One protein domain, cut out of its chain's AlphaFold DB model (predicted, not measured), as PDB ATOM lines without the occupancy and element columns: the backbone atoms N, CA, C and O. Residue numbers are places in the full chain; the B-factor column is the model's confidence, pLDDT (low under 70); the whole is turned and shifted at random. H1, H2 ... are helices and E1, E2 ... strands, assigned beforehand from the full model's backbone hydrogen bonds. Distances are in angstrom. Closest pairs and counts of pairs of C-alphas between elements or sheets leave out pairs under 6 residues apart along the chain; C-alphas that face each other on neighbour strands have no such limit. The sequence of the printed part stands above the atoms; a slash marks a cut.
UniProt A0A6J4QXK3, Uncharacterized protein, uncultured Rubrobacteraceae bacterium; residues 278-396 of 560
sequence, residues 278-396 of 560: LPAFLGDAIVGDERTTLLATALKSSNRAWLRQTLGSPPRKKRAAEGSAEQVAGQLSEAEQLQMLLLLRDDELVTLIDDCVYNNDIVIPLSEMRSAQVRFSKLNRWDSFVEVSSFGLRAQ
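What this domain is: This is residues 278 to 396 of the 560 residues of an uncharacterized protein of uncultured Rubrobacteraceae bacterium (UniProt A0A6J4QXK3). Seven short helices make a body with H2 in its middle; a small hairpin of two strands, E1 and E2, packs on H7 at one end, and H3 and H4 lie at the other. The link from H7 to E1 is long, and its residues 377 to 382 stick out. The printed part has 119 residues with seven named helices, then two named strands in an antiparallel sheet, E1 - E2; the class is mostly helix. It is compact, with a radius of gyration of the C-alphas of 14.7 A and spans of 42 by 33 by 23 A.

Where its parts are: E1 is residues 386 to 389 and E2 residues 392 to 395, ending at C-alpha 395 (-14.127, 52.901, 44.022). H7, residues 346 to 358, measures 18.1 A from first to last C-alpha; H2, residues 289 to 298, 14.0 A; H6, residues 334 to 342, 12.5 A; H3, residues 304 to 312, 12.0 A. H1 is residues 278 to 284, from C-alpha 278 (-23.201, 53.901, 45.886), H4 residues 318 to 321 and H5 residues 325 to 331.

How they stand to each other: In the hairpin, N 394 and O 387 are 2.8 A apart, within hydrogen-bond range. Residues 370 to 371 pair antiparallel with 387 to 388 of E1. The closest C-alphas of H7 and E2, Asp 354 and Gly 392, are 4.5 A apart. H2, the hub, touches H7 (Ala 298 and Leu 352, closest C-alphas, 6.9 A), with residues 352 to 356 of H7 alone. H2 touches H5 at a steep tilt of 45 degrees, opposite ways; the closest C-alphas, Ala 296 and Ala 325, are 4.8 A apart. H2 touches H6, closest C-alphas Leu 295 and Leu 341, 6.5 A. H1 and H6 only just touch, with 3 pairs of C-alphas within 8 A, the closest being Gly 283 and Leu 338, 6.6 A. H3 touches H4, closest C-alphas Gly 312 and Lys 318, 4.0 A. Every O i to N i+4 pair is within hydrogen-bond range in H1, H2, H3, H5, H6 and H7; H4 is too short for one.

The domain as a whole: The C-alphas of Pro 314 and Ser 367, the two farthest apart, are 45.0 A apart. The printed part has no cut; the link from H7 to E1, 27 residues, is long and the other links are tight. Mean pLDDT of the printed part is 93.7, and no printed residue is under 70.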
ATOM      1  N   LEU A 278     -22.560  55.172  46.249       95.31
ATOM      2  CA  LEU A 278     -23.201  53.901  45.886       95.31
ATOM      3  C   LEU A 278     -24.741  53.983  45.864       95.31
ATOM      4  O   LEU A 278     -25.331  53.457  44.920       95.31
ATOM      5  N   PRO A 279     -25.416  54.694  46.794       95.12
ATOM      6  CA  PRO A 279     -26.857  54.893  46.695       95.12
ATOM      7  C   PRO A 279     -27.330  55.633  45.438       95.12
ATOM      8  O   PRO A 279     -28.308  55.206  44.832       95.12
ATOM      9  N   ALA A 280     -26.644  56.703  45.005       94.38
ATOM     10  CA  ALA A 280     -26.995  57.350  43.732       94.38
ATOM     11  C   ALA A 280     -26.634  56.487  42.542       94.38
ATOM     12  O   ALA A 280     -27.390  56.448  41.581       94.38
ATOM     13  N   PHE A 281     -25.515  55.769  42.603       96.31
ATOM     14  CA  PHE A 281     -25.152  54.846  41.542       96.31
ATOM     15  C   PHE A 281     -26.250  53.788  41.326       96.31
ATOM     16  O   PHE A 281     -26.677  53.576  40.196       96.31
ATOM     17  N   LEU A 282     -26.776  53.187  42.397       96.81
ATOM     18  CA  LEU A 282     -27.893  52.238  42.316       96.81
ATOM     19  C   LEU A 282     -29.206  52.880  41.846       96.81
ATOM     20  O   LEU A 282     -30.022  52.211  41.219       96.81
ATOM     21  N   GLY A 283     -29.429  54.157  42.161       94.69
ATOM     22  CA  GLY A 283     -30.610  54.894  41.712       94.69
ATOM     23  C   GLY A 283     -30.565  55.284  40.231       94.69
ATOM     24  O   GLY A 283     -31.589  55.197  39.556       94.69
ATOM     25  N   ASP A 284     -29.392  55.683  39.732       93.25
ATOM     26  CA  ASP A 284     -29.232  56.330  38.423       93.25
ATOM     27  C   ASP A 284     -28.627  55.417  37.342       93.25
ATOM     28  O   ASP A 284     -28.903  55.616  36.160       93.25
ATOM     29  N   ALA A 285     -27.772  54.456  37.713       95.00
ATOM     30  CA  ALA A 285     -26.973  53.667  36.766       95.00
ATOM     31  C   ALA A 285     -27.385  52.189  36.651       95.00
ATOM     32  O   ALA A 285     -27.030  51.553  35.659       95.00
ATOM     33  N   ILE A 286     -28.111  51.657  37.640       95.88
ATOM     34  CA  ILE A 286     -28.677  50.299  37.638       95.88
ATOM     35  C   ILE A 286     -30.200  50.438  37.705       95.88
ATOM     36  O   ILE A 286     -30.772  50.680  38.768       95.88
ATOM     37  N   VAL A 287     -30.864  50.348  36.554       93.88
ATOM     38  CA  VAL A 287     -32.285  50.711  36.401       93.88
ATOM     39  C   VAL A 287     -33.095  49.586  35.752       93.88
ATOM     40  O   VAL A 287     -32.534  48.681  35.139       93.88
ATOM     41  N   GLY A 288     -34.422  49.629  35.912       94.88
ATOM     42  CA  GLY A 288     -35.343  48.656  35.314       94.88
ATOM     43  C   GLY A 288     -35.013  47.196  35.656       94.88
ATOM     44  O   GLY A 288     -34.870  46.825  36.829       94.88
ATOM     45  N   ASP A 289     -34.881  46.368  34.620       97.12
ATOM     46  CA  ASP A 289     -34.642  44.925  34.741       97.12
ATOM     47  C   ASP A 289     -33.296  44.589  35.398       97.12
ATOM     48  O   ASP A 289     -33.196  43.585  36.104       97.12
ATOM     49  N   GLU A 290     -32.274  45.441  35.253       97.69
ATOM     50  CA  GLU A 290     -30.974  45.230  35.903       97.69
ATOM     51  C   GLU A 290     -31.106  45.303  37.430       97.69
ATOM     52  O   GLU A 290     -30.576  44.459  38.153       97.69
ATOM     53  N   ARG A 291     -31.870  46.279  37.938       97.69
ATOM     54  CA  ARG A 291     -32.113  46.428  39.380       97.69
ATOM     55  C   ARG A 291     -33.014  45.325  39.920       97.69
ATOM     56  O   ARG A 291     -32.774  44.822  41.019       97.69
ATOM     57  N   THR A 292     -34.007  44.917  39.132       98.44
ATOM     58  CA  THR A 292     -34.869  43.774  39.455       98.44
ATOM     59  C   THR A 292     -34.038  42.494  39.577       98.44
ATOM     60  O   THR A 292     -34.160  41.769  40.565       98.44
ATOM     61  N   THR A 293     -33.129  42.259  38.628       98.44
ATOM     62  CA  THR A 293     -32.189  41.130  38.634       98.44
ATOM     63  C   THR A 293     -31.248  41.192  39.834       98.44
ATOM     64  O   THR A 293     -31.128  40.208  40.563       98.44
ATOM     65  N   LEU A 294     -30.660  42.358  40.123       98.56
ATOM     66  CA  LEU A 294     -29.786  42.547  41.282       98.56
ATOM     67  C   LEU A 294     -30.503  42.222  42.602       98.56
ATOM     68  O   LEU A 294     -29.959  41.513  43.453       98.56
ATOM     69  N   LEU A 295     -31.744  42.690  42.773       98.62
ATOM     70  CA  LEU A 295     -32.545  42.382  43.958       98.62
ATOM     71  C   LEU A 295     -32.930  40.898  44.022       98.62
ATOM     72  O   LEU A 295     -32.895  40.302  45.101       98.62
ATOM     73  N   ALA A 296     -33.260  40.274  42.890       98.50
ATOM     74  CA  ALA A 296     -33.522  38.839  42.834       98.50
ATOM     75  C   ALA A 296     -32.281  38.031  43.252       98.50
ATOM     76  O   ALA A 296     -32.398  37.087  44.036       98.50
ATOM     77  N   THR A 297     -31.084  38.428  42.813       98.25
ATOM     78  CA  THR A 297     -29.811  37.829  43.241       98.25
ATOM     79  C   THR A 297     -29.575  38.036  44.737       98.25
ATOM     80  O   THR A 297     -29.275  37.076  45.454       98.25
ATOM     81  N   ALA A 298     -29.833  39.235  45.267       98.25
ATOM     82  CA  ALA A 298     -29.768  39.495  46.706       98.25
ATOM     83  C   ALA A 298     -30.720  38.576  47.504       98.25
ATOM     84  O   ALA A 298     -30.332  37.995  48.520       98.25
ATOM     85  N   LEU A 299     -31.941  38.355  47.004       98.06
ATOM     86  CA  LEU A 299     -32.952  37.458  47.583       98.06
ATOM     87  C   LEU A 299     -32.626  35.960  47.448       98.06
ATOM     88  O   LEU A 299     -33.307  35.139  48.070       98.06
ATOM     89  N   LYS A 300     -31.611  35.588  46.660       97.38
ATOM     90  CA  LYS A 300     -31.057  34.224  46.574       97.38
ATOM     91  C   LYS A 300     -29.805  34.034  47.432       97.38
ATOM     92  O   LYS A 300     -29.451  32.895  47.724       97.38
ATOM     93  N   SER A 301     -29.156  35.125  47.827       96.00
ATOM     94  CA  SER A 301     -27.918  35.107  48.608       96.00
ATOM     95  C   SER A 301     -28.158  34.801  50.096       96.00
ATOM     96  O   SER A 301     -29.283  34.536  50.534       96.00
ATOM     97  N   SER A 302     -27.100  34.905  50.905       95.62
ATOM     98  CA  SER A 302     -27.165  34.823  52.372       95.62
ATOM     99  C   SER A 302     -28.145  35.827  52.999       95.62
ATOM    100  O   SER A 302     -28.659  35.582  54.089       95.62
ATOM    101  N   ASN A 303     -28.484  36.910  52.292       95.75
ATOM    102  CA  ASN A 303     -29.417  37.940  52.753       95.75
ATOM    103  C   ASN A 303     -30.904  37.563  52.606       95.75
ATOM    104  O   ASN A 303     -31.775  38.289  53.092       95.75
ATOM    105  N   ARG A 304     -31.225  36.423  51.975       96.25
ATOM    106  CA  ARG A 304     -32.602  35.993  51.665       96.25
ATOM    107  C   ARG A 304     -33.560  36.061  52.852       96.25
ATOM    108  O   ARG A 304     -34.654  36.609  52.721       96.25
ATOM    109  N   ALA A 305     -33.191  35.435  53.970       96.12
ATOM    110  CA  ALA A 305     -34.081  35.298  55.124       96.12
ATOM    111  C   ALA A 305     -34.432  36.669  55.711       96.12
ATOM    112  O   ALA A 305     -35.602  36.967  55.942       96.12
ATOM    113  N   TRP A 306     -33.418  37.517  55.860       96.56
ATOM    114  CA  TRP A 306     -33.560  38.853  56.415       96.56
ATOM    115  C   TRP A 306     -34.369  39.787  55.507       96.56
ATOM    116  O   TRP A 306     -35.339  40.386  55.964       96.56
ATOM    117  N   LEU A 307     -34.062  39.846  54.205       97.12
ATOM    118  CA  LEU A 307     -34.811  40.684  53.257       97.12
ATOM    119  C   LEU A 307     -36.295  40.289  53.199       97.12
ATOM    120  O   LEU A 307     -37.175  41.151  53.209       97.12
ATOM    121  N   ARG A 308     -36.592  38.981  53.196       96.69
ATOM    122  CA  ARG A 308     -37.977  38.487  53.221       96.69
ATOM    123  C   ARG A 308     -38.679  38.780  54.542       96.69
ATOM    124  O   ARG A 308     -39.862  39.105  54.526       96.69
ATOM    125  N   GLN A 309     -37.976  38.695  55.670       95.75
ATOM    126  CA  GLN A 309     -38.528  39.085  56.965       95.75
ATOM    127  C   GLN A 309     -38.894  40.573  56.978       95.75
ATOM    128  O   GLN A 309     -39.991  40.917  57.414       95.75
ATOM    129  N   THR A 310     -38.030  41.443  56.451       95.38
ATOM    130  CA  THR A 310     -38.291  42.887  56.364       95.38
ATOM    131  C   THR A 310     -39.525  43.190  55.511       95.38
ATOM    132  O   THR A 310     -40.410  43.920  55.957       95.38
ATOM    133  N   LEU A 311     -39.647  42.564  54.333       94.94
ATOM    134  CA  LEU A 311     -40.826  42.707  53.462       94.94
ATOM    135  C   LEU A 311     -42.105  42.127  54.077       94.94
ATOM    136  O   LEU A 311     -43.192  42.655  53.857       94.94
ATOM    137  N   GLY A 312     -41.988  41.037  54.836       92.69
ATOM    138  CA  GLY A 312     -43.125  40.345  55.439       92.69
ATOM    139  C   GLY A 312     -43.604  40.932  56.769       92.69
ATOM    140  O   GLY A 312     -44.636  40.489  57.273       92.69
ATOM    141  N   SER A 313     -42.869  41.889  57.344       90.69
ATOM    142  CA  SER A 313     -43.174  42.476  58.653       90.69
ATOM    143  C   SER A 313     -44.125  43.674  58.538       90.69
ATOM    144  O   SER A 313     -43.971  44.475  57.607       90.69
ATOM    145  N   PRO A 314     -45.050  43.872  59.503       85.25
ATOM    146  CA  PRO A 314     -45.924  45.041  59.543       85.25
ATOM    147  C   PRO A 314     -45.152  46.358  59.380       85.25
ATOM    148  O   PRO A 314     -43.995  46.442  59.804       85.25
ATOM    149  N   PRO A 315     -45.747  47.376  58.737       83.81
ATOM    150  CA  PRO A 315     -47.127  47.434  58.230       83.81
ATOM    151  C   PRO A 315     -47.335  46.741  56.870       83.81
ATOM    152  O   PRO A 315     -48.437  46.749  56.323       83.81
ATOM    153  N   ARG A 316     -46.289  46.115  56.318       88.81
ATOM    154  CA  ARG A 316     -46.345  45.399  55.040       88.81
ATOM    155  C   ARG A 316     -47.039  44.044  55.201       88.81
ATOM    156  O   ARG A 316     -47.098  43.461  56.284       88.81
ATOM    157  N   LYS A 317     -47.593  43.536  54.099       86.81
ATOM    158  CA  LYS A 317     -48.320  42.260  54.073       86.81
ATOM    159  C   LYS A 317     -47.339  41.108  53.887       86.81
ATOM    160  O   LYS A 317     -46.559  41.127  52.943       86.81
ATOM    161  N   LYS A 318     -47.484  40.041  54.678       88.00
ATOM    162  CA  LYS A 318     -46.676  38.809  54.566       88.00
ATOM    163  C   LYS A 318     -46.572  38.266  53.131       88.00
ATOM    164  O   LYS A 318     -45.497  37.852  52.710       88.00
ATOM    165  N   ARG A 319     -47.666  38.349  52.366       89.94
ATOM    166  CA  ARG A 319     -47.740  37.921  50.960       89.94
ATOM    167  C   ARG A 319     -46.717  38.618  50.048       89.94
ATOM    168  O   ARG A 319     -46.300  38.012  49.072       89.94
ATOM    169  N   ALA A 320     -46.284  39.839  50.371       88.81
ATOM    170  CA  ALA A 320     -45.273  40.566  49.597       88.81
ATOM    171  C   ALA A 320     -43.886  39.892  49.630       88.81
ATOM    172  O   ALA A 320     -43.039  40.178  48.793       88.81
ATOM    173  N   ALA A 321     -43.648  38.985  50.584       92.44
ATOM    174  CA  ALA A 321     -42.399  38.238  50.711       92.44
ATOM    175  C   ALA A 321     -42.494  36.787  50.193       92.44
ATOM    176  O   ALA A 321     -41.528  36.024  50.325       92.44
ATOM    177  N   GLU A 322     -43.640  36.369  49.648       93.50
ATOM    178  CA  GLU A 322     -43.910  34.998  49.192       93.50
ATOM    179  C   GLU A 322     -43.675  34.848  47.677       93.50
ATOM    180  O   GLU A 322     -43.888  35.779  46.910       93.50
ATOM    181  N   GLY A 323     -43.232  33.664  47.233       95.44
ATOM    182  CA  GLY A 323     -42.911  33.382  45.820       95.44
ATOM    183  C   GLY A 323     -41.412  33.243  45.532       95.44
ATOM    184  O   GLY A 323     -40.590  33.220  46.461       95.44
ATOM    185  N   SER A 324     -41.050  33.114  44.251       97.38
ATOM    186  CA  SER A 324     -39.646  33.063  43.808       97.38
ATOM    187  C   SER A 324     -38.934  34.406  44.034       97.38
ATOM    188  O   SER A 324     -39.568  35.411  44.350       97.38
ATOM    189  N   ALA A 325     -37.603  34.434  43.945       97.62
ATOM    190  CA  ALA A 325     -36.846  35.674  44.142       97.62
ATOM    191  C   ALA A 325     -37.154  36.714  43.049       97.62
ATOM    192  O   ALA A 325     -37.311  37.890  43.351       97.62
ATOM    193  N   GLU A 326     -37.312  36.252  41.812       97.81
ATOM    194  CA  GLU A 326     -37.672  37.049  40.637       97.81
ATOM    195  C   GLU A 326     -39.084  37.613  40.771       97.81
ATOM    196  O   GLU A 326     -39.305  38.790  40.519       97.81
ATOM    197  N   GLN A 327     -40.034  36.789  41.226       97.50
ATOM    198  CA  GLN A 327     -41.413  37.222  41.447       97.50
ATOM    199  C   GLN A 327     -41.499  38.300  42.526       97.50
ATOM    200  O   GLN A 327     -42.190  39.293  42.332       97.50
ATOM    201  N   VAL A 328     -40.796  38.117  43.648       97.56
ATOM    202  CA  VAL A 328     -40.771  39.113  44.727       97.56
ATOM    203  C   VAL A 328     -40.112  40.405  44.243       97.56
ATOM    204  O   VAL A 328     -40.665  41.476  44.458       97.56
ATOM    205  N   ALA A 329     -38.972  40.326  43.550       97.69
ATOM    206  CA  ALA A 329     -38.286  41.510  43.034       97.69
ATOM    207  C   ALA A 329     -39.123  42.270  41.990       97.69
ATOM    208  O   ALA A 329     -39.237  43.492  42.074       97.69
ATOM    209  N   GLY A 330     -39.752  41.558  41.050       97.12
ATOM    210  CA  GLY A 330     -40.558  42.151  39.979       97.12
ATOM    211  C   GLY A 330     -41.917  42.702  40.423       97.12
ATOM    212  O   GLY A 330     -42.530  43.464  39.685       97.12
ATOM    213  N   GLN A 331     -42.407  42.336  41.613       95.94
ATOM    214  CA  GLN A 331     -43.627  42.914  42.193       95.94
ATOM    215  C   GLN A 331     -43.392  44.276  42.856       95.94
ATOM    216  O   GLN A 331     -44.349  45.025  43.049       95.94
ATOM    217  N   LEU A 332     -42.152  44.574  43.243       96.88
ATOM    218  CA  LEU A 332     -41.795  45.828  43.895       96.88
ATOM    219  C   LEU A 332     -41.575  46.918  42.850       96.88
ATOM    220  O   LEU A 332     -40.955  46.689  41.813       96.88
ATOM    221  N   SER A 333     -42.042  48.124  43.157       96.38
ATOM    222  CA  SER A 333     -41.734  49.313  42.371       96.38
ATOM    223  C   SER A 333     -40.241  49.639  42.420       96.38
ATOM    224  O   SER A 333     -39.522  49.261  43.343       96.38
ATOM    225  N   GLU A 334     -39.773  50.416  41.451       96.31
ATOM    226  CA  GLU A 334     -38.375  50.842  41.352       96.31
ATOM    227  C   GLU A 334     -37.801  51.439  42.647       96.31
ATOM    228  O   GLU A 334     -36.690  51.103  43.061       96.31
ATOM    229  N   ALA A 335     -38.577  52.297  43.312       97.31
ATOM    230  CA  ALA A 335     -38.177  52.937  44.559       97.31
ATOM    231  C   ALA A 335     -38.147  51.943  45.736       97.31
ATOM    232  O   ALA A 335     -37.257  52.021  46.582       97.31
ATOM    233  N   GLU A 336     -39.070  50.977  45.778       97.88
ATOM    234  CA  GLU A 336     -39.057  49.899  46.777       97.88
ATOM    235  C   GLU A 336     -37.867  48.959  46.564       97.88
ATOM    236  O   GLU A 336     -37.212  48.574  47.531       97.88
ATOM    237  N   GLN A 337     -37.534  48.636  45.310       98.31
ATOM    238  CA  GLN A 337     -36.354  47.836  44.984       98.31
ATOM    239  C   GLN A 337     -35.069  48.529  45.445       98.31
ATOM    240  O   GLN A 337     -34.229  47.902  46.093       98.31
ATOM    241  N   LEU A 338     -34.929  49.828  45.154       98.38
ATOM    242  CA  LEU A 338     -33.791  50.624  45.609       98.38
ATOM    243  C   LEU A 338     -33.706  50.635  47.137       98.38
ATOM    244  O   LEU A 338     -32.642  50.367  47.692       98.38
ATOM    245  N   GLN A 339     -34.823  50.882  47.825       98.19
ATOM    246  CA  GLN A 339     -34.862  50.851  49.284       98.19
ATOM    247  C   GLN A 339     -34.418  49.483  49.824       98.19
ATOM    248  O   GLN A 339     -33.580  49.425  50.718       98.19
ATOM    249  N   MET A 340     -34.910  48.379  49.259       98.38
ATOM    250  CA  MET A 340     -34.528  47.031  49.691       98.38
ATOM    251  C   MET A 340     -33.042  46.730  49.479       98.38
ATOM    252  O   MET A 340     -32.434  46.071  50.319       98.38
ATOM    253  N   LEU A 341     -32.437  47.220  48.395       98.56
ATOM    254  CA  LEU A 341     -30.999  47.072  48.161       98.56
ATOM    255  C   LEU A 341     -30.177  47.875  49.179       98.56
ATOM    256  O   LEU A 341     -29.208  47.355  49.726       98.56
ATOM    257  N   LEU A 342     -30.593  49.099  49.514       98.19
ATOM    258  CA  LEU A 342     -29.888  49.957  50.481       98.19
ATOM    259  C   LEU A 342     -29.978  49.478  51.938       98.19
ATOM    260  O   LEU A 342     -29.316  50.022  52.824       98.19
ATOM    261  N   LEU A 343     -30.738  48.425  52.208       98.12
ATOM    262  CA  LEU A 343     -30.691  47.729  53.487       98.12
ATOM    263  C   LEU A 343     -29.374  46.951  53.688       98.12
ATOM    264  O   LEU A 343     -28.936  46.758  54.822       98.12
ATOM    265  N   LEU A 344     -28.738  46.518  52.600       97.94
ATOM    266  CA  LEU A 344     -27.512  45.719  52.619       97.94
ATOM    267  C   LEU A 344     -26.273  46.557  52.945       97.94
ATOM    268  O   LEU A 344     -26.293  47.786  52.837       97.94
ATOM    269  N   ARG A 345     -25.184  45.876  53.320       95.75
ATOM    270  CA  ARG A 345     -23.869  46.498  53.528       95.75
ATOM    271  C   ARG A 345     -23.202  46.883  52.208       95.75
ATOM    272  O   ARG A 345     -23.508  46.304  51.166       95.75
ATOM    273  N   ASP A 346     -22.315  47.880  52.239       94.81
ATOM    274  CA  ASP A 346     -21.624  48.333  51.022       94.81
ATOM    275  C   ASP A 346     -20.767  47.203  50.413       94.81
ATOM    276  O   ASP A 346     -20.760  47.035  49.197       94.81
ATOM    277  N   ASP A 347     -20.102  46.384  51.238       93.62
ATOM    278  CA  ASP A 347     -19.331  45.208  50.794       93.62
ATOM    279  C   ASP A 347     -20.218  44.163  50.095       93.62
ATOM    280  O   ASP A 347     -19.893  43.706  49.000       93.62
ATOM    281  N   GLU A 348     -21.374  43.848  50.681       95.88
ATOM    282  CA  GLU A 348     -22.362  42.917  50.124       95.88
ATOM    283  C   GLU A 348     -22.897  43.398  48.771       95.88
ATOM    284  O   GLU A 348     -22.992  42.610  47.831       95.88
ATOM    285  N   LEU A 349     -23.219  44.689  48.648       97.31
ATOM    286  CA  LEU A 349     -23.687  45.280  47.392       97.31
ATOM    287  C   LEU A 349     -22.612  45.251  46.307       97.31
ATOM    288  O   LEU A 349     -22.914  44.911  45.165       97.31
ATOM    289  N   VAL A 350     -21.362  45.578  46.652       96.69
ATOM    290  CA  VAL A 350     -20.234  45.526  45.712       96.69
ATOM    291  C   VAL A 350     -20.058  44.108  45.173       96.69
ATOM    292  O   VAL A 350     -19.963  43.938  43.960       96.69
ATOM    293  N   THR A 351     -20.067  43.096  46.046       95.88
ATOM    294  CA  THR A 351     -19.960  41.689  45.630       95.88
ATOM    295  C   THR A 351     -21.134  41.267  44.753       95.88
ATOM    296  O   THR A 351     -20.914  40.690  43.695       95.88
ATOM    297  N   LEU A 352     -22.371  41.606  45.129       97.25
ATOM    298  CA  LEU A 352     -23.553  41.255  44.335       97.25
ATOM    299  C   LEU A 352     -23.518  41.869  42.929       97.25
ATOM    300  O   LEU A 352     -23.874  41.195  41.963       97.25
ATOM    301  N   ILE A 353     -23.092  43.130  42.801       97.69
ATOM    302  CA  ILE A 353     -22.973  43.796  41.497       97.69
ATOM    303  C   ILE A 353     -21.849  43.161  40.678       97.69
ATOM    304  O   ILE A 353     -22.052  42.877  39.501       97.69
ATOM    305  N   ASP A 354     -20.688  42.915  41.288       96.56
ATOM    306  CA  ASP A 354     -19.573  42.235  40.625       96.56
ATOM    307  C   ASP A 354     -19.981  40.859  40.098       96.56
ATOM    308  O   ASP A 354     -19.669  40.543  38.952       96.56
ATOM    309  N   ASP A 355     -20.700  40.070  40.898       95.44
ATOM    310  CA  ASP A 355     -21.174  38.742  40.513       95.44
ATOM    311  C   ASP A 355     -22.172  38.830  39.351       95.44
ATOM    312  O   ASP A 355     -22.050  38.085  38.379       95.44
ATOM    313  N   CYS A 356     -23.120  39.773  39.397       96.94
ATOM    314  CA  CYS A 356     -24.080  39.974  38.307       96.94
ATOM    315  C   CYS A 356     -23.391  40.418  37.007       96.94
ATOM    316  O   CYS A 356     -23.759  39.960  35.926       96.94
ATOM    317  N   VAL A 357     -22.381  41.290  37.089       96.00
ATOM    318  CA  VAL A 357     -21.602  41.717  35.916       96.00
ATOM    319  C   VAL A 357     -20.755  40.565  35.381       96.00
ATOM    320  O   VAL A 357     -20.731  40.324  34.177       96.00
ATOM    321  N   TYR A 358     -20.090  39.817  36.264       93.50
ATOM    322  CA  TYR A 358     -19.251  38.682  35.889       93.50
ATOM    323  C   TYR A 358     -20.057  37.569  35.202       93.50
ATOM    324  O   TYR A 358     -19.630  37.033  34.179       93.50
ATOM    325  N   ASN A 359     -21.248  37.262  35.721       93.62
ATOM    326  CA  ASN A 359     -22.150  36.258  35.156       93.62
ATOM    327  C   ASN A 359     -22.902  36.746  33.904       93.62
ATOM    328  O   ASN A 359     -23.593  35.952  33.270       93.62
ATOM    329  N   ASN A 360     -22.736  38.014  33.507       93.69
ATOM    330  CA  ASN A 360     -23.504  38.691  32.455       93.69
ATOM    331  C   ASN A 360     -25.019  38.770  32.726       93.69
ATOM    332  O   ASN A 360     -25.797  38.952  31.793       93.69
ATOM    333  N   ASP A 361     -25.437  38.683  33.991       95.50
ATOM    334  CA  ASP A 361     -26.811  38.989  34.410       95.50
ATOM    335  C   ASP A 361     -27.092  40.499  34.278       95.50
ATOM    336  O   ASP A 361     -28.206  40.918  33.970       95.50
ATOM    337  N   ILE A 362     -26.058  41.325  34.484       96.38
ATOM    338  CA  ILE A 362     -26.046  42.756  34.167       96.38
ATOM    339  C   ILE A 362     -24.971  42.990  33.111       96.38
ATOM    340  O   ILE A 362     -23.773  42.889  33.382       96.38
ATOM    341  N   VAL A 363     -25.394  43.315  31.893       94.69
ATOM    342  CA  VAL A 363     -24.482  43.481  30.760       94.69
ATOM    343  C   VAL A 363     -23.978  44.919  30.702       94.69
ATOM    344  O   VAL A 363     -24.716  45.839  30.351       94.69
ATOM    345  N   ILE A 364     -22.687  45.106  30.991       93.12
ATOM    346  CA  ILE A 364     -21.983  46.374  30.768       93.12
ATOM    347  C   ILE A 364     -21.130  46.253  29.495       93.12
ATOM    348  O   ILE A 364     -20.134  45.523  29.499       93.12
ATOM    349  N   PRO A 365     -21.469  46.964  28.405       88.56
ATOM    350  CA  PRO A 365     -20.667  46.988  27.188       88.56
ATOM    351  C   PRO A 365     -19.202  47.361  27.453       88.56
ATOM    352  O   PRO A 365     -18.899  48.237  28.260       88.56
ATOM    353  N   LEU A 366     -18.273  46.754  26.706       84.94
ATOM    354  CA  LEU A 366     -16.824  46.968  26.883       84.94
ATOM    355  C   LEU A 366     -16.396  48.440  26.729       84.94
ATOM    356  O   LEU A 366     -15.429  48.886  27.348       84.94
ATOM    357  N   SER A 367     -17.105  49.206  25.899       82.12
ATOM    358  CA  SER A 367     -16.853  50.633  25.681       82.12
ATOM    359  C   SER A 367     -17.495  51.536  26.734       82.12
ATOM    360  O   SER A 367     -17.198  52.728  26.767       82.12
ATOM    361  N   GLU A 368     -18.376  51.000  27.575       88.75
ATOM    362  CA  GLU A 368     -19.176  51.774  28.513       88.75
ATOM    363  C   GLU A 368     -18.531  51.817  29.902       88.75
ATOM    364  O   GLU A 368     -17.866  50.886  30.366       88.75
ATOM    365  N   MET A 369     -18.693  52.946  30.580       93.50
ATOM    366  CA  MET A 369     -18.429  53.082  32.004       93.50
ATOM    367  C   MET A 369     -19.595  53.862  32.593       93.50
ATOM    368  O   MET A 369     -19.846  54.985  32.157       93.50
ATOM    369  N   ARG A 370     -20.298  53.279  33.565       95.06
ATOM    370  CA  ARG A 370     -21.412  53.966  34.229       95.06
ATOM    371  C   ARG A 370     -20.955  54.540  35.561       95.06
ATOM    372  O   ARG A 370     -20.101  53.967  36.238       95.06
ATOM    373  N   SER A 371     -21.545  55.668  35.923       94.38
ATOM    374  CA  SER A 371     -21.379  56.346  37.210       94.38
ATOM    375  C   SER A 371     -22.681  57.070  37.551       94.38
ATOM    376  O   SER A 371     -23.534  57.231  36.675       94.38
ATOM    377  N   ALA A 372     -22.842  57.504  38.802       91.56
ATOM    378  CA  ALA A 372     -23.983  58.328  39.189       91.56
ATOM    379  C   ALA A 372     -24.024  59.628  38.366       91.56
ATOM    380  O   ALA A 372     -23.002  60.312  38.227       91.56
ATOM    381  N   GLN A 373     -25.202  59.987  37.848       83.31
ATOM    382  CA  GLN A 373     -25.366  61.219  37.070       83.31
ATOM    383  C   GLN A 373     -25.251  62.445  37.974       83.31
ATOM    384  O   GLN A 373     -24.568  63.416  37.641       83.31
ATOM    385  N   VAL A 374     -25.878  62.384  39.152       80.25
ATOM    386  CA  VAL A 374     -25.862  63.474  40.126       80.25
ATOM    387  C   VAL A 374     -24.952  63.104  41.287       80.25
ATOM    388  O   VAL A 374     -25.291  62.286  42.141       80.25
ATOM    389  N   ARG A 375     -23.790  63.754  41.352       77.88
ATOM    390  CA  ARG A 375     -22.838  63.554  42.448       77.88
ATOM    391  C   ARG A 375     -23.297  64.291  43.699       77.88
ATOM    392  O   ARG A 375     -23.640  65.469  43.647       77.88
ATOM    393  N   PHE A 376     -23.256  63.609  44.837       74.75
ATOM    394  CA  PHE A 376     -23.455  64.249  46.133       74.75
ATOM    395  C   PHE A 376     -22.202  65.003  46.574       74.75
ATOM    396  O   PHE A 376     -21.074  64.603  46.264       74.75
ATOM    397  N   SER A 377     -22.401  66.057  47.366       76.56
ATOM    398  CA  SER A 377     -21.313  66.690  48.103       76.56
ATOM    399  C   SER A 377     -20.645  65.650  48.999       76.56
ATOM    400  O   SER A 377     -21.299  64.984  49.806       76.56
ATOM    401  N   LYS A 378     -19.334  65.490  48.829       81.31
ATOM    402  CA  LYS A 378     -18.529  64.646  49.710       81.31
ATOM    403  C   LYS A 378     -18.451  65.306  51.081       81.31
ATOM    404  O   LYS A 378     -18.253  66.517  51.137       81.31
ATOM    405  N   LEU A 379     -18.514  64.524  52.159       82.69
ATOM    406  CA  LEU A 379     -18.161  65.067  53.482       82.69
ATOM    407  C   LEU A 379     -16.643  65.084  53.674       82.69
ATOM    408  O   LEU A 379     -16.129  65.840  54.487       82.69
ATOM    409  N   ASN A 380     -15.901  64.276  52.911       83.25
ATOM    410  CA  ASN A 380     -14.448  64.285  52.917       83.25
ATOM    411  C   ASN A 380     -13.897  64.303  51.488       83.25
ATOM    412  O   ASN A 380     -14.317  63.543  50.618       83.25
ATOM    413  N   ARG A 381     -12.874  65.130  51.243       83.50
ATOM    414  CA  ARG A 381     -12.182  65.220  49.945       83.50
ATOM    415  C   ARG A 381     -11.663  63.874  49.415       83.50
ATOM    416  O   ARG A 381     -11.439  63.748  48.209       83.50
ATOM    417  N   TRP A 382     -11.435  62.916  50.311       84.00
ATOM    418  CA  TRP A 382     -10.918  61.582  50.025       84.00
ATOM    419  C   TRP A 382     -12.000  60.534  49.757       84.00
ATOM    420  O   TRP A 382     -11.648  59.446  49.309       84.00
ATOM    421  N   ASP A 383     -13.281  60.838  49.994       88.62
ATOM    422  CA  ASP A 383     -14.371  59.912  49.671       88.62
ATOM    423  C   ASP A 383     -14.314  59.547  48.181       88.62
ATOM    424  O   ASP A 383     -14.066  60.413  47.330       88.62
ATOM    425  N   SER A 384     -14.515  58.274  47.851       90.06
ATOM    426  CA  SER A 384     -14.450  57.798  46.467       90.06
ATOM    427  C   SER A 384     -15.834  57.680  45.846       90.06
ATOM    428  O   SER A 384     -16.804  57.336  46.521       90.06
ATOM    429  N   PHE A 385     -15.899  57.969  44.548       93.00
ATOM    430  CA  PHE A 385     -17.095  57.749  43.747       93.00
ATOM    431  C   PHE A 385     -17.098  56.346  43.145       93.00
ATOM    432  O   PHE A 385     -16.042  55.724  43.003       93.00
ATOM    433  N   VAL A 386     -18.278  55.861  42.791       95.44
ATOM    434  CA  VAL A 386     -18.505  54.552  42.198       95.44
ATOM    435  C   VAL A 386     -18.470  54.637  40.676       95.44
ATOM    436  O   VAL A 386     -19.094  55.500  40.060       95.44
ATOM    437  N   GLU A 387     -17.765  53.689  40.066       96.06
ATOM    438  CA  GLU A 387     -17.797  53.445  38.626       96.06
ATOM    439  C   GLU A 387     -17.966  51.947  38.370       96.06
ATOM    440  O   GLU A 387     -17.381  51.125  39.077       96.06
ATOM    441  N   VAL A 388     -18.712  51.580  37.331       96.81
ATOM    442  CA  VAL A 388     -18.832  50.188  36.874       96.81
ATOM    443  C   VAL A 388     -18.363  50.066  35.430       96.81
ATOM    444  O   VAL A 388     -18.528  50.977  34.615       96.81
ATOM    445  N   SER A 389     -17.760  48.927  35.114       95.44
ATOM    446  CA  SER A 389     -17.432  48.514  33.750       95.44
ATOM    447  C   SER A 389     -17.677  47.015  33.599       95.44
ATOM    448  O   SER A 389     -18.125  46.368  34.541       95.44
ATOM    449  N   SER A 390     -17.296  46.438  32.461       93.50
ATOM    450  CA  SER A 390     -17.275  44.983  32.266       93.50
ATOM    451  C   SER A 390     -16.387  44.219  33.263       93.50
ATOM    452  O   SER A 390     -16.469  43.001  33.338       93.50
ATOM    453  N   PHE A 391     -15.527  44.904  34.029       93.94
ATOM    454  CA  PHE A 391     -14.716  44.307  35.100       93.94
ATOM    455  C   PHE A 391     -15.376  44.359  36.488       93.94
ATOM    456  O   PHE A 391     -14.739  43.996  37.480       93.94
ATOM    457  N   GLY A 392     -16.622  44.832  36.571       95.25
ATOM    458  CA  GLY A 392     -17.351  45.028  37.819       95.25
ATOM    459  C   GLY A 392     -17.258  46.460  38.345       95.25
ATOM    460  O   GLY A 392     -16.924  47.408  37.625       95.25
ATOM    461  N   LEU A 393     -17.579  46.622  39.620       96.62
ATOM    462  CA  LEU A 393     -17.697  47.889  40.324       96.62
ATOM    463  C   LEU A 393     -16.365  48.286  40.975       96.62
ATOM    464  O   LEU A 393     -15.687  47.457  41.579       96.62
ATOM    465  N   ARG A 394     -15.978  49.560  40.913       95.44
ATOM    466  CA  ARG A 394     -14.800  50.086  41.617       95.44
ATOM    467  C   ARG A 394     -15.103  51.369  42.372       95.44
ATOM    468  O   ARG A 394     -15.977  52.147  42.003       95.44
ATOM    469  N   ALA A 395     -14.284  51.607  43.386       93.81
ATOM    470  CA  ALA A 395     -14.127  52.901  44.022       93.81
ATOM    471  C   ALA A 395     -13.060  53.699  43.257       93.81
ATOM    472  O   ALA A 395     -11.907  53.276  43.181       93.81
ATOM    473  N   GLN A 396     -13.416  54.862  42.718       90.56
ATOM    474  CA  GLN A 396     -12.485  55.740  42.018       90.56
ATOM    475  C   GLN A 396     -11.365  56.197  42.965       90.56
ATOM    476  O   GLN A 396     -11.618  56.845  43.985       90.56
TER     477      GLN A 396